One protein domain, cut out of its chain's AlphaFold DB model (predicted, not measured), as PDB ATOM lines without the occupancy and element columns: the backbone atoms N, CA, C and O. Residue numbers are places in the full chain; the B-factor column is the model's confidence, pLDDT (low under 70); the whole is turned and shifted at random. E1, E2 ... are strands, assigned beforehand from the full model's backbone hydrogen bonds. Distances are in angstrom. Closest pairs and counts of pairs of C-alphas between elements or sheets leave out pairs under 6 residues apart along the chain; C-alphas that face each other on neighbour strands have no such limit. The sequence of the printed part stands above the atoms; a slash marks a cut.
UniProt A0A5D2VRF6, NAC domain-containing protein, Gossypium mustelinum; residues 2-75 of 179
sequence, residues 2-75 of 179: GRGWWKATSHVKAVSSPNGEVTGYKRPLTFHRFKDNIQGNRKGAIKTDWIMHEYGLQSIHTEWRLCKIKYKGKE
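What this domain is: This is residues 2 to 75 of the 179 residues of the protein "NAC domain-containing protein" of Gossypium mustelinum (UniProt A0A5D2VRF6). One elongated, strongly twisted sheet: long strands E3 and E4 run side by side, short E1 and E2 line E3's other side, one beside each end, and E5 lines E4's other side. The 74 printed residues include five strands, E1 to E5, and no named helix: all strand. The branched sheet is antiparallel; E2 to E5 form a meander, each the antiparallel neighbour of the one before. The whole is loose, radius of gyration of the C-alphas 15.3 A, spanning 48 by 29 by 18 A.

Where its parts are: E1, residues 4 to 8, begins at C-alpha 4 (4.420, -7.003, -34.067). E2 is residues 13 to 16. E3, residues 22 to 33, measures 33.8 A; E4, residues 46 to 57, 31.2 A, and bends by 72 degrees at residue 49. E5, residues 66 to 71, ends at C-alpha 71 (-8.785, 0.398, -30.934).

How they stand to each other: Within hydrogen-bond range are N 5 and O 32 (E1, E3), 2.9 A; N 15 and O 24 (E2, E3), 2.8 A; N 29 and O 52 (E3, E4), 2.8 A; N 53 and O 68 (E4, E5), 2.8 A. E1 and E2 are apart.

The domain as a whole: The printed part has no cut. E3 to E4 is a long link. Residues 2 and 37 to 39 have pLDDT under 70.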
ATOM      1  N   GLY A   2       2.535  -1.749 -38.877       68.50
ATOM      2  CA  GLY A   2       3.801  -2.386 -38.485       68.50
ATOM      3  C   GLY A   2       3.732  -3.848 -38.041       68.50
ATOM      4  O   GLY A   2       2.725  -4.316 -37.516       68.50
ATOM      5  N   ARG A   3       4.868  -4.535 -38.195       86.44
ATOM      6  CA  ARG A   3       5.119  -5.875 -37.656       86.44
ATOM      7  C   ARG A   3       5.103  -5.852 -36.121       86.44
ATOM      8  O   ARG A   3       5.529  -4.875 -35.495       86.44
ATOM      9  N   GLY A   4       4.610  -6.924 -35.512       92.31
ATOM     10  CA  GLY A   4       4.420  -7.003 -34.067       92.31
ATOM     11  C   GLY A   4       3.836  -8.339 -33.619       92.31
ATOM     12  O   GLY A   4       3.849  -9.306 -34.376       92.31
ATOM     13  N   TRP A   5       3.333  -8.394 -32.387       94.75
ATOM     14  CA  TRP A   5       2.674  -9.581 -31.841       94.75
ATOM     15  C   TRP A   5       1.576  -9.223 -30.839       94.75
ATOM     16  O   TRP A   5       1.598  -8.170 -30.195       94.75
ATOM     17  N   TRP A   6       0.618 -10.131 -30.675       96.38
ATOM     18  CA  TRP A   6      -0.407 -10.039 -29.642       96.38
ATOM     19  C   TRP A   6       0.098 -10.651 -28.335       96.38
ATOM     20  O   TRP A   6       0.647 -11.750 -28.319       96.38
ATOM     21  N   LYS A   7      -0.076  -9.935 -27.220       95.56
ATOM     22  CA  LYS A   7       0.325 -10.386 -25.879       95.56
ATOM     23  C   LYS A   7      -0.876 -10.412 -24.939       95.56
ATOM     24  O   LYS A   7      -1.573  -9.401 -24.815       95.56
ATOM     25  N   ALA A   8      -1.080 -11.524 -24.230       96.56
ATOM     26  CA  ALA A   8      -2.084 -11.626 -23.173       96.56
ATOM     27  C   ALA A   8      -1.875 -10.524 -22.121       96.56
ATOM     28  O   ALA A   8      -0.755 -10.261 -21.683       96.56
ATOM     29  N   THR A   9      -2.952  -9.821 -21.773       93.81
ATOM     30  CA  THR A   9      -2.891  -8.628 -20.906       93.81
ATOM     31  C   THR A   9      -3.544  -8.850 -19.545       93.81
ATOM     32  O   THR A   9      -3.279  -8.102 -18.610       93.81
ATOM     33  N   SER A  10      -4.402  -9.856 -19.422       93.19
ATOM     34  CA  SER A  10      -5.068 -10.208 -18.172       93.19
ATOM     35  C   SER A  10      -5.343 -11.705 -18.139       93.19
ATOM     36  O   SER A  10      -5.188 -12.389 -19.155       93.19
ATOM     37  N   HIS A  11      -5.780 -12.176 -16.974       92.38
ATOM     38  CA  HIS A  11      -6.309 -13.519 -16.805       92.38
ATOM     39  C   HIS A  11      -7.534 -13.726 -17.683       92.38
ATOM     40  O   HIS A  11      -8.257 -12.784 -18.044       92.38
ATOM     41  N   VAL A  12      -7.752 -14.983 -18.031       94.56
ATOM     42  CA  VAL A  12      -8.910 -15.365 -18.812       94.56
ATOM     43  C   VAL A  12     -10.151 -15.371 -17.932       94.56
ATOM     44  O   VAL A  12     -10.098 -15.650 -16.737       94.56
ATOM     45  N   LYS A  13     -11.268 -14.961 -18.527       95.75
ATOM     46  CA  LYS A  13     -12.559 -14.848 -17.861       95.75
ATOM     47  C   LYS A  13     -13.523 -15.872 -18.432       95.75
ATOM     48  O   LYS A  13     -13.655 -15.949 -19.654       95.75
ATOM     49  N   ALA A  14     -14.214 -16.597 -17.559       95.81
ATOM     50  CA  ALA A  14     -15.354 -17.412 -17.951       95.81
ATOM     51  C   ALA A  14     -16.459 -16.524 -18.533       95.81
ATOM     52  O   ALA A  14     -16.705 -15.407 -18.069       95.81
ATOM     53  N   VAL A  15     -17.098 -17.025 -19.579       94.81
ATOM     54  CA  VAL A  15     -18.305 -16.470 -20.171       94.81
ATOM     55  C   VAL A  15     -19.412 -17.454 -19.844       94.81
ATOM     56  O   VAL A  15     -19.358 -18.605 -20.277       94.81
ATOM     57  N   SER A  16     -20.379 -17.002 -19.055       95.12
ATOM     58  CA  SER A  16     -21.522 -17.813 -18.650       95.12
ATOM     59  C   SER A  16     -22.770 -17.413 -19.420       95.12
ATOM     60  O   SER A  16     -22.964 -16.242 -19.759       95.12
ATOM     61  N   SER A  17     -23.625 -18.397 -19.668       94.00
ATOM     62  CA  SER A  17     -24.988 -18.179 -20.121       94.00
ATOM     63  C   SER A  17     -25.809 -17.471 -19.032       94.00
ATOM     64  O   SER A  17     -25.418 -17.464 -17.859       94.00
ATOM     65  N   PRO A  18     -26.986 -16.920 -19.377       94.44
ATOM     66  CA  PRO A  18     -27.923 -16.386 -18.387       94.44
ATOM     67  C   PRO A  18     -28.321 -17.397 -17.301       94.44
ATOM     68  O   PRO A  18     -28.674 -17.000 -16.196       94.44
ATOM     69  N   ASN A  19     -28.214 -18.696 -17.596       93.69
ATOM     70  CA  ASN A  19     -28.537 -19.784 -16.672       93.69
ATOM     71  C   ASN A  19     -27.386 -20.101 -15.694       93.69
ATOM     72  O   ASN A  19     -27.514 -21.002 -14.873       93.69
ATOM     73  N   GLY A  20     -26.251 -19.399 -15.790       91.81
ATOM     74  CA  GLY A  20     -25.070 -19.590 -14.939       91.81
ATOM     75  C   GLY A  20     -24.078 -20.641 -15.446       91.81
ATOM     76  O   GLY A  20     -22.959 -20.720 -14.943       91.81
ATOM     77  N   GLU A  21     -24.439 -21.403 -16.476       93.88
ATOM     78  CA  GLU A  21     -23.563 -22.404 -17.089       93.88
ATOM     79  C   GLU A  21     -22.434 -21.742 -17.889       93.88
ATOM     80  O   GLU A  21     -22.677 -20.818 -18.666       93.88
ATOM     81  N   VAL A  22     -21.194 -22.211 -17.728       94.81
ATOM     82  CA  VAL A  22     -20.036 -21.687 -18.469       94.81
ATOM     83  C   VAL A  22     -20.085 -22.170 -19.916       94.81
ATOM     84  O   VAL A  22     -19.898 -23.350 -20.195       94.81
ATOM     85  N   THR A  23     -20.279 -21.245 -20.853       94.56
ATOM     86  CA  THR A  23     -20.324 -21.540 -22.293       94.56
ATOM     87  C   THR A  23     -18.951 -21.440 -22.952       94.56
ATOM     88  O   THR A  23     -18.718 -22.004 -24.019       94.56
ATOM     89  N   GLY A  24     -18.026 -20.700 -22.342       94.88
ATOM     90  CA  GLY A  24     -16.691 -20.518 -22.891       94.88
ATOM     91  C   GLY A  24     -15.837 -19.554 -22.092       94.88
ATOM     92  O   GLY A  24     -16.116 -19.243 -20.934       94.88
ATOM     93  N   TYR A  25     -14.800 -19.049 -22.744       95.75
ATOM     94  CA  TYR A  25     -13.790 -18.205 -22.129       95.75
ATOM     95  C   TYR A  25     -13.415 -17.027 -23.011       95.75
ATOM     96  O   TYR A  25     -13.485 -17.092 -24.236       95.75
ATOM     97  N   LYS A  26     -12.969 -15.950 -22.366       96.25
ATOM     98  CA  LYS A  26     -12.541 -14.707 -22.998       96.25
ATOM     99  C   LYS A  26     -11.159 -14.294 -22.518       96.25
ATOM    100  O   LYS A  26     -10.987 -13.930 -21.350       96.25
ATOM    101  N   ARG A  27     -10.208 -14.193 -23.442       96.25
ATOM    102  CA  ARG A  27      -8.870 -13.659 -23.183       96.25
ATOM    103  C   ARG A  27      -8.688 -12.274 -23.812       96.25
ATOM    104  O   ARG A  27      -8.904 -12.110 -25.010       96.25
ATOM    105  N   PRO A  28      -8.247 -11.262 -23.048       97.38
ATOM    106  CA  PRO A  28      -7.820  -9.984 -23.606       97.38
ATOM    107  C   PRO A  28      -6.334  -9.995 -24.000       97.38
ATOM    108  O   PRO A  28      -5.457 -10.325 -23.193       97.38
ATOM    109  N   LEU A  29      -6.043  -9.551 -25.220       98.06
ATOM    110  CA  LEU A  29      -4.700  -9.380 -25.764       98.06
ATOM    111  C   LEU A  29      -4.478  -7.919 -26.180       98.06
ATOM    112  O   LEU A  29      -5.403  -7.233 -26.612       98.06
ATOM    113  N   THR A  30      -3.235  -7.452 -26.075       97.25
ATOM    114  CA  THR A  30      -2.793  -6.142 -26.575       97.25
ATOM    115  C   THR A  30      -1.712  -6.340 -27.625       97.25
ATOM    116  O   THR A  30      -0.750  -7.083 -27.395       97.25
ATOM    117  N   PHE A  31      -1.828  -5.644 -28.753       96.25
ATOM    118  CA  PHE A  31      -0.811  -5.683 -29.794       96.25
ATOM    119  C   PHE A  31       0.404  -4.838 -29.399       96.25
ATOM    120  O   PHE A  31       0.276  -3.684 -28.974       96.25
ATOM    121  N   HIS A  32       1.592  -5.412 -29.540       94.50
ATOM    122  CA  HIS A  32       2.870  -4.734 -29.368       94.50
ATOM    123  C   HIS A  32       3.553  -4.668 -30.727       94.50
ATOM    124  O   HIS A  32       3.736  -5.698 -31.376       94.50
ATOM    125  N   ARG A  33       3.930  -3.464 -31.155       92.38
ATOM    126  CA  ARG A  33       4.640  -3.252 -32.420       92.38
ATOM    127  C   ARG A  33       6.133  -3.099 -32.176       92.38
ATOM    128  O   ARG A  33       6.540  -2.565 -31.141       92.38
ATOM    129  N   PHE A  34       6.949  -3.518 -33.133       90.06
ATOM    130  CA  PHE A  34       8.374  -3.193 -33.099       90.06
ATOM    131  C   PHE A  34       8.572  -1.679 -33.276       90.06
ATOM    132  O   PHE A  34       7.785  -1.023 -33.961       90.06
ATOM    133  N   LYS A  35       9.581  -1.118 -32.597       84.12
ATOM    134  CA  LYS A  35       9.915   0.314 -32.679       84.12
ATOM    135  C   LYS A  35      10.514   0.671 -34.039       84.12
ATOM    136  O   LYS A  35      10.126   1.675 -34.619       84.12
ATOM    137  N   ASP A  36      11.376  -0.204 -34.546       79.06
ATOM    138  CA  ASP A  36      12.044  -0.056 -35.834       79.06
ATOM    139  C   ASP A  36      11.549  -1.128 -36.814       79.06
ATOM    140  O   ASP A  36      10.965  -2.141 -36.419       79.06
ATOM    141  N   ASN A  37      11.860  -0.961 -38.101       68.25
ATOM    142  CA  ASN A  37      11.654  -1.992 -39.128       68.25
ATOM    143  C   ASN A  37      12.606  -3.201 -38.935       68.25
ATOM    144  O   ASN A  37      12.759  -4.026 -39.827       68.25
ATOM    145  N   ILE A  38      13.260  -3.340 -37.782       67.75
ATOM    146  CA  ILE A  38      14.114  -4.484 -37.465       67.75
ATOM    147  C   ILE A  38      13.267  -5.495 -36.692       67.75
ATOM    148  O   ILE A  38      12.936  -5.310 -35.517       67.75
ATOM    149  N   GLN A  39      12.883  -6.565 -37.387       67.38
ATOM    150  CA  GLN A  39      12.157  -7.686 -36.802       67.38
ATOM    151  C   GLN A  39      12.994  -8.308 -35.671       67.38
ATOM    152  O   GLN A  39      14.180  -8.565 -35.845       67.38
ATOM    153  N   GLY A  40      12.381  -8.562 -34.512       70.19
ATOM    154  CA  GLY A  40      13.009  -9.346 -33.438       70.19
ATOM    155  C   GLY A  40      13.489  -8.558 -32.217       70.19
ATOM    156  O   GLY A  40      13.661  -9.155 -31.153       70.19
ATOM    157  N   ASN A  41      13.597  -7.225 -32.279       77.38
ATOM    158  CA  ASN A  41      13.900  -6.429 -31.084       77.38
ATOM    159  C   ASN A  41      12.655  -6.257 -30.191       77.38
ATOM    160  O   ASN A  41      12.002  -5.212 -30.168       77.38
ATOM    161  N   ARG A  42      12.314  -7.306 -29.431       84.44
ATOM    162  CA  ARG A  42      11.185  -7.303 -28.483       84.44
ATOM    163  C   ARG A  42      11.403  -6.365 -27.290       84.44
ATOM    164  O   ARG A  42      10.425  -5.890 -26.723       84.44
ATOM    165  N   LYS A  43      12.659  -6.091 -26.911       84.00
ATOM    166  CA  LYS A  43      13.006  -5.287 -25.722       84.00
ATOM    167  C   LYS A  43      12.608  -3.813 -25.863       84.00
ATOM    168  O   LYS A  43      12.295  -3.182 -24.863       84.00
ATOM    169  N   GLY A  44      12.582  -3.289 -27.088       84.00
ATOM    170  CA  GLY A  44      12.160  -1.916 -27.388       84.00
ATOM    171  C   GLY A  44      10.729  -1.780 -27.912       84.00
ATOM    172  O   GLY A  44      10.385  -0.724 -28.435       84.00
ATOM    173  N   ALA A  45       9.911  -2.836 -27.857       90.88
ATOM    174  CA  ALA A  45       8.594  -2.826 -28.483       90.88
ATOM    175  C   ALA A  45       7.627  -1.834 -27.825       90.88
ATOM    176  O   ALA A  45       7.579  -1.677 -26.605       90.88
ATOM    177  N   ILE A  46       6.803  -1.202 -28.657       92.06
ATOM    178  CA  ILE A  46       5.823  -0.206 -28.236       92.06
ATOM    179  C   ILE A  46       4.483  -0.911 -28.039       92.06
ATOM    180  O   ILE A  46       3.916  -1.474 -28.982       92.06
ATOM    181  N   LYS A  47       3.954  -0.861 -26.813       94.19
ATOM    182  CA  LYS A  47       2.575  -1.269 -26.527       94.19
ATOM    183  C   LYS A  47       1.623  -0.326 -27.256       94.19
ATOM    184  O   LYS A  47       1.715   0.888 -27.094       94.19
ATOM    185  N   THR A  48       0.716  -0.884 -28.044       94.94
ATOM    186  CA  THR A  48      -0.275  -0.097 -28.782       94.94
ATOM    187  C   THR A  48      -1.616  -0.062 -28.052       94.94
ATOM    188  O   THR A  48      -1.831  -0.765 -27.060       94.94
ATOM    189  N   ASP A  49      -2.535   0.734 -28.586       96.06
ATOM    190  CA  ASP A  49      -3.927   0.778 -28.149       96.06
ATOM    191  C   ASP A  49      -4.842  -0.183 -28.928       96.06
ATOM    192  O   ASP A  49      -6.063  -0.137 -28.790       96.06
ATOM    193  N   TRP A  50      -4.274  -1.091 -29.721       96.69
ATOM    194  CA  TRP A  50      -5.029  -2.181 -30.331       96.69
ATOM    195  C   TRP A  50      -5.230  -3.309 -29.325       96.69
ATOM    196  O   TRP A  50      -4.274  -3.863 -28.775       96.69
ATOM    197  N   ILE A  51      -6.494  -3.651 -29.092       96.94
ATOM    198  CA  ILE A  51      -6.937  -4.679 -28.156       96.94
ATOM    199  C   ILE A  51      -7.717  -5.739 -28.927       96.94
ATOM    200  O   ILE A  51      -8.598  -5.415 -29.718       96.94
ATOM    201  N   MET A  52      -7.442  -7.004 -28.639       98.00
ATOM    202  CA  MET A  52      -8.201  -8.145 -29.130       98.00
ATOM    203  C   MET A  52      -8.841  -8.854 -27.940       98.00
ATOM    204  O   MET A  52      -8.217  -9.029 -26.895       98.00
ATOM    205  N   HIS A  53     -10.095  -9.253 -28.089       97.75
ATOM    206  CA  HIS A  53     -10.701 -10.262 -27.236       97.75
ATOM    207  C   HIS A  53     -10.838 -11.543 -28.041       97.75
ATOM    208  O   HIS A  53     -11.599 -11.568 -29.005       97.75
ATOM    209  N   GLU A  54     -10.099 -12.561 -27.636       96.62
ATOM    210  CA  GLU A  54     -10.201 -13.919 -28.153       96.62
ATOM    211  C   GLU A  54     -11.229 -14.681 -27.315       96.62
ATOM    212  O   GLU A  54     -11.196 -14.613 -26.081       96.62
ATOM    213  N   TYR A  55     -12.138 -15.383 -27.983       96.38
ATOM    214  CA  TYR A  55     -13.159 -16.216 -27.367       96.38
ATOM    215  C   TYR A  55     -12.992 -17.667 -27.817       96.38
ATOM    216  O   TYR A  55     -12.836 -17.939 -29.010       96.38
ATOM    217  N   GLY A  56     -13.051 -18.582 -26.854       93.38
ATOM    218  CA  GLY A  56     -13.079 -20.027 -27.078       93.38
ATOM    219  C   GLY A  56     -14.301 -20.651 -26.414       93.38
ATOM    220  O   GLY A  56     -14.744 -20.169 -25.368       93.38
ATOM    221  N   LEU A  57     -14.851 -21.699 -27.022       92.56
ATOM    222  CA  LEU A  57     -15.944 -22.483 -26.446       92.56
ATOM    223  C   LEU A  57     -15.401 -23.463 -25.404       92.56
ATOM    224  O   LEU A  57     -14.297 -23.978 -25.556       92.56
ATOM    225  N   GLN A  58     -16.182 -23.719 -24.353       88.62
ATOM    226  CA  GLN A  58     -15.805 -24.681 -23.312       88.62
ATOM    227  C   GLN A  58     -16.056 -26.127 -23.753       88.62
ATOM    228  O   GLN A  58     -15.278 -27.027 -23.455       88.62
ATOM    229  N   SER A  59     -17.163 -26.361 -24.457       83.50
ATOM    230  CA  SER A  59     -17.641 -27.706 -24.785       83.50
ATOM    231  C   SER A  59     -16.967 -28.331 -26.005       83.50
ATOM    232  O   SER A  59     -17.009 -29.550 -26.155       83.50
ATOM    233  N   ILE A  60     -16.359 -27.527 -26.883       81.62
ATOM    234  CA  ILE A  60     -15.803 -27.998 -28.153       81.62
ATOM    235  C   ILE A  60     -14.388 -27.452 -28.314       81.62
ATOM    236  O   ILE A  60     -14.179 -26.239 -28.367       81.62
ATOM    237  N   HIS A  61     -13.423 -28.359 -28.439       80.50
ATOM    238  CA  HIS A  61     -12.074 -28.024 -28.873       80.50
ATOM    239  C   HIS A  61     -12.094 -27.810 -30.391       80.50
ATOM    240  O   HIS A  61     -11.911 -28.734 -31.176       80.50
ATOM    241  N   THR A  62     -12.402 -26.587 -30.814       84.31
ATOM    242  CA  THR A  62     -12.367 -26.198 -32.227       84.31
ATOM    243  C   THR A  62     -11.037 -25.550 -32.582       84.31
ATOM    244  O   THR A  62     -10.436 -24.850 -31.766       84.31
ATOM    245  N   GLU A  63     -10.620 -25.700 -33.836       86.44
ATOM    246  CA  GLU A  63      -9.503 -24.929 -34.402       86.44
ATOM    247  C   GLU A  63      -9.861 -23.440 -34.546       86.44
ATOM    248  O   GLU A  63      -9.007 -22.558 -34.454       86.44
ATOM    249  N   TRP A  64     -11.155 -23.147 -34.703       91.44
ATOM    250  CA  TRP A  64     -11.677 -21.792 -34.823       91.44
ATOM    251  C   TRP A  64     -11.768 -21.088 -33.467       91.44
ATOM    252  O   TRP A  64     -12.223 -21.661 -32.475       91.44
ATOM    253  N   ARG A  65     -11.404 -19.801 -33.443       93.44
ATOM    254  CA  ARG A  65     -11.657 -18.882 -32.325       93.44
ATOM    255  C   ARG A  65     -12.335 -17.620 -32.835       93.44
ATOM    256  O   ARG A  65     -12.018 -17.130 -33.916       93.44
ATOM    257  N   LEU A  66     -13.247 -17.067 -32.038       95.56
ATOM    258  CA  LEU A  66     -13.879 -15.790 -32.356       95.56
ATOM    259  C   LEU A  66     -13.029 -14.653 -31.792       95.56
ATOM    260  O   LEU A  66     -12.713 -14.634 -30.603       95.56
ATOM    261  N   CYS A  67     -12.702 -13.668 -32.624       97.50
ATOM    262  CA  CYS A  67     -11.873 -12.535 -32.226       97.50
ATOM    263  C   CYS A  67     -12.623 -11.215 -32.420       97.50
ATOM    264  O   CYS A  67     -13.111 -10.914 -33.504       97.50
ATOM    265  N   LYS A  68     -12.665 -10.382 -31.376       97.56
ATOM    266  CA  LYS A  68     -13.120  -8.987 -31.466       97.56
ATOM    267  C   LYS A  68     -11.932  -8.049 -31.330       97.56
ATOM    268  O   LYS A  68     -11.396  -7.902 -30.231       97.56
ATOM    269  N   ILE A  69     -11.564  -7.384 -32.418       96.94
ATOM    270  CA  ILE A  69     -10.505  -6.370 -32.441       96.94
ATOM    271  C   ILE A  69     -11.129  -4.990 -32.209       96.94
ATOM    272  O   ILE A  69     -12.204  -4.685 -32.719       96.94
ATOM    273  N   LYS A  70     -10.477  -4.162 -31.394       95.94
ATOM    274  CA  LYS A  70     -10.875  -2.778 -31.127       95.94
ATOM    275  C   LYS A  70      -9.655  -1.893 -30.900       95.94
ATOM    276  O   LYS A  70      -8.670  -2.334 -30.308       95.94
ATOM    277  N   TYR A  71      -9.752  -0.632 -31.295       95.88
ATOM    278  CA  TYR A  71      -8.785   0.398 -30.934       95.88
ATOM    279  C   TYR A  71      -9.313   1.181 -29.725       95.88
ATOM    280  O   TYR A  71     -10.477   1.575 -29.710       95.88
ATOM    281  N   LYS A  72      -8.500   1.352 -28.675       92.38
ATOM    282  CA  LYS A  72      -8.874   2.108 -27.458       92.38
ATOM    283  C   LYS A  72      -8.197   3.478 -27.350       92.38
ATOM    284  O   LYS A  72      -8.352   4.143 -26.328       92.38
ATOM    285  N   GLY A  73      -7.368   3.837 -28.325       88.94
ATOM    286  CA  GLY A  73      -6.614   5.081 -28.303       88.94
ATOM    287  C   GLY A  73      -7.539   6.252 -28.587       88.94
ATOM    288  O   GLY A  73      -8.575   6.097 -29.232       88.94
ATOM    289  N   LYS A  74      -7.162   7.434 -28.103       82.81
ATOM    290  CA  LYS A  74      -7.752   8.669 -28.618       82.81
ATOM    291  C   LYS A  74      -7.233   8.843 -30.040       82.81
ATOM    292  O   LYS A  74      -6.043   8.612 -30.259       82.81
ATOM    293  N   GLU A  75      -8.098   9.227 -30.970       72.44
ATOM    294  CA  GLU A  75      -7.666   9.686 -32.285       72.44
ATOM    295  C   GLU A  75      -6.729  10.871 -32.049       72.44
ATOM    296  O   GLU A  75      -7.137  11.950 -31.618       72.44
TER     297      GLU A  75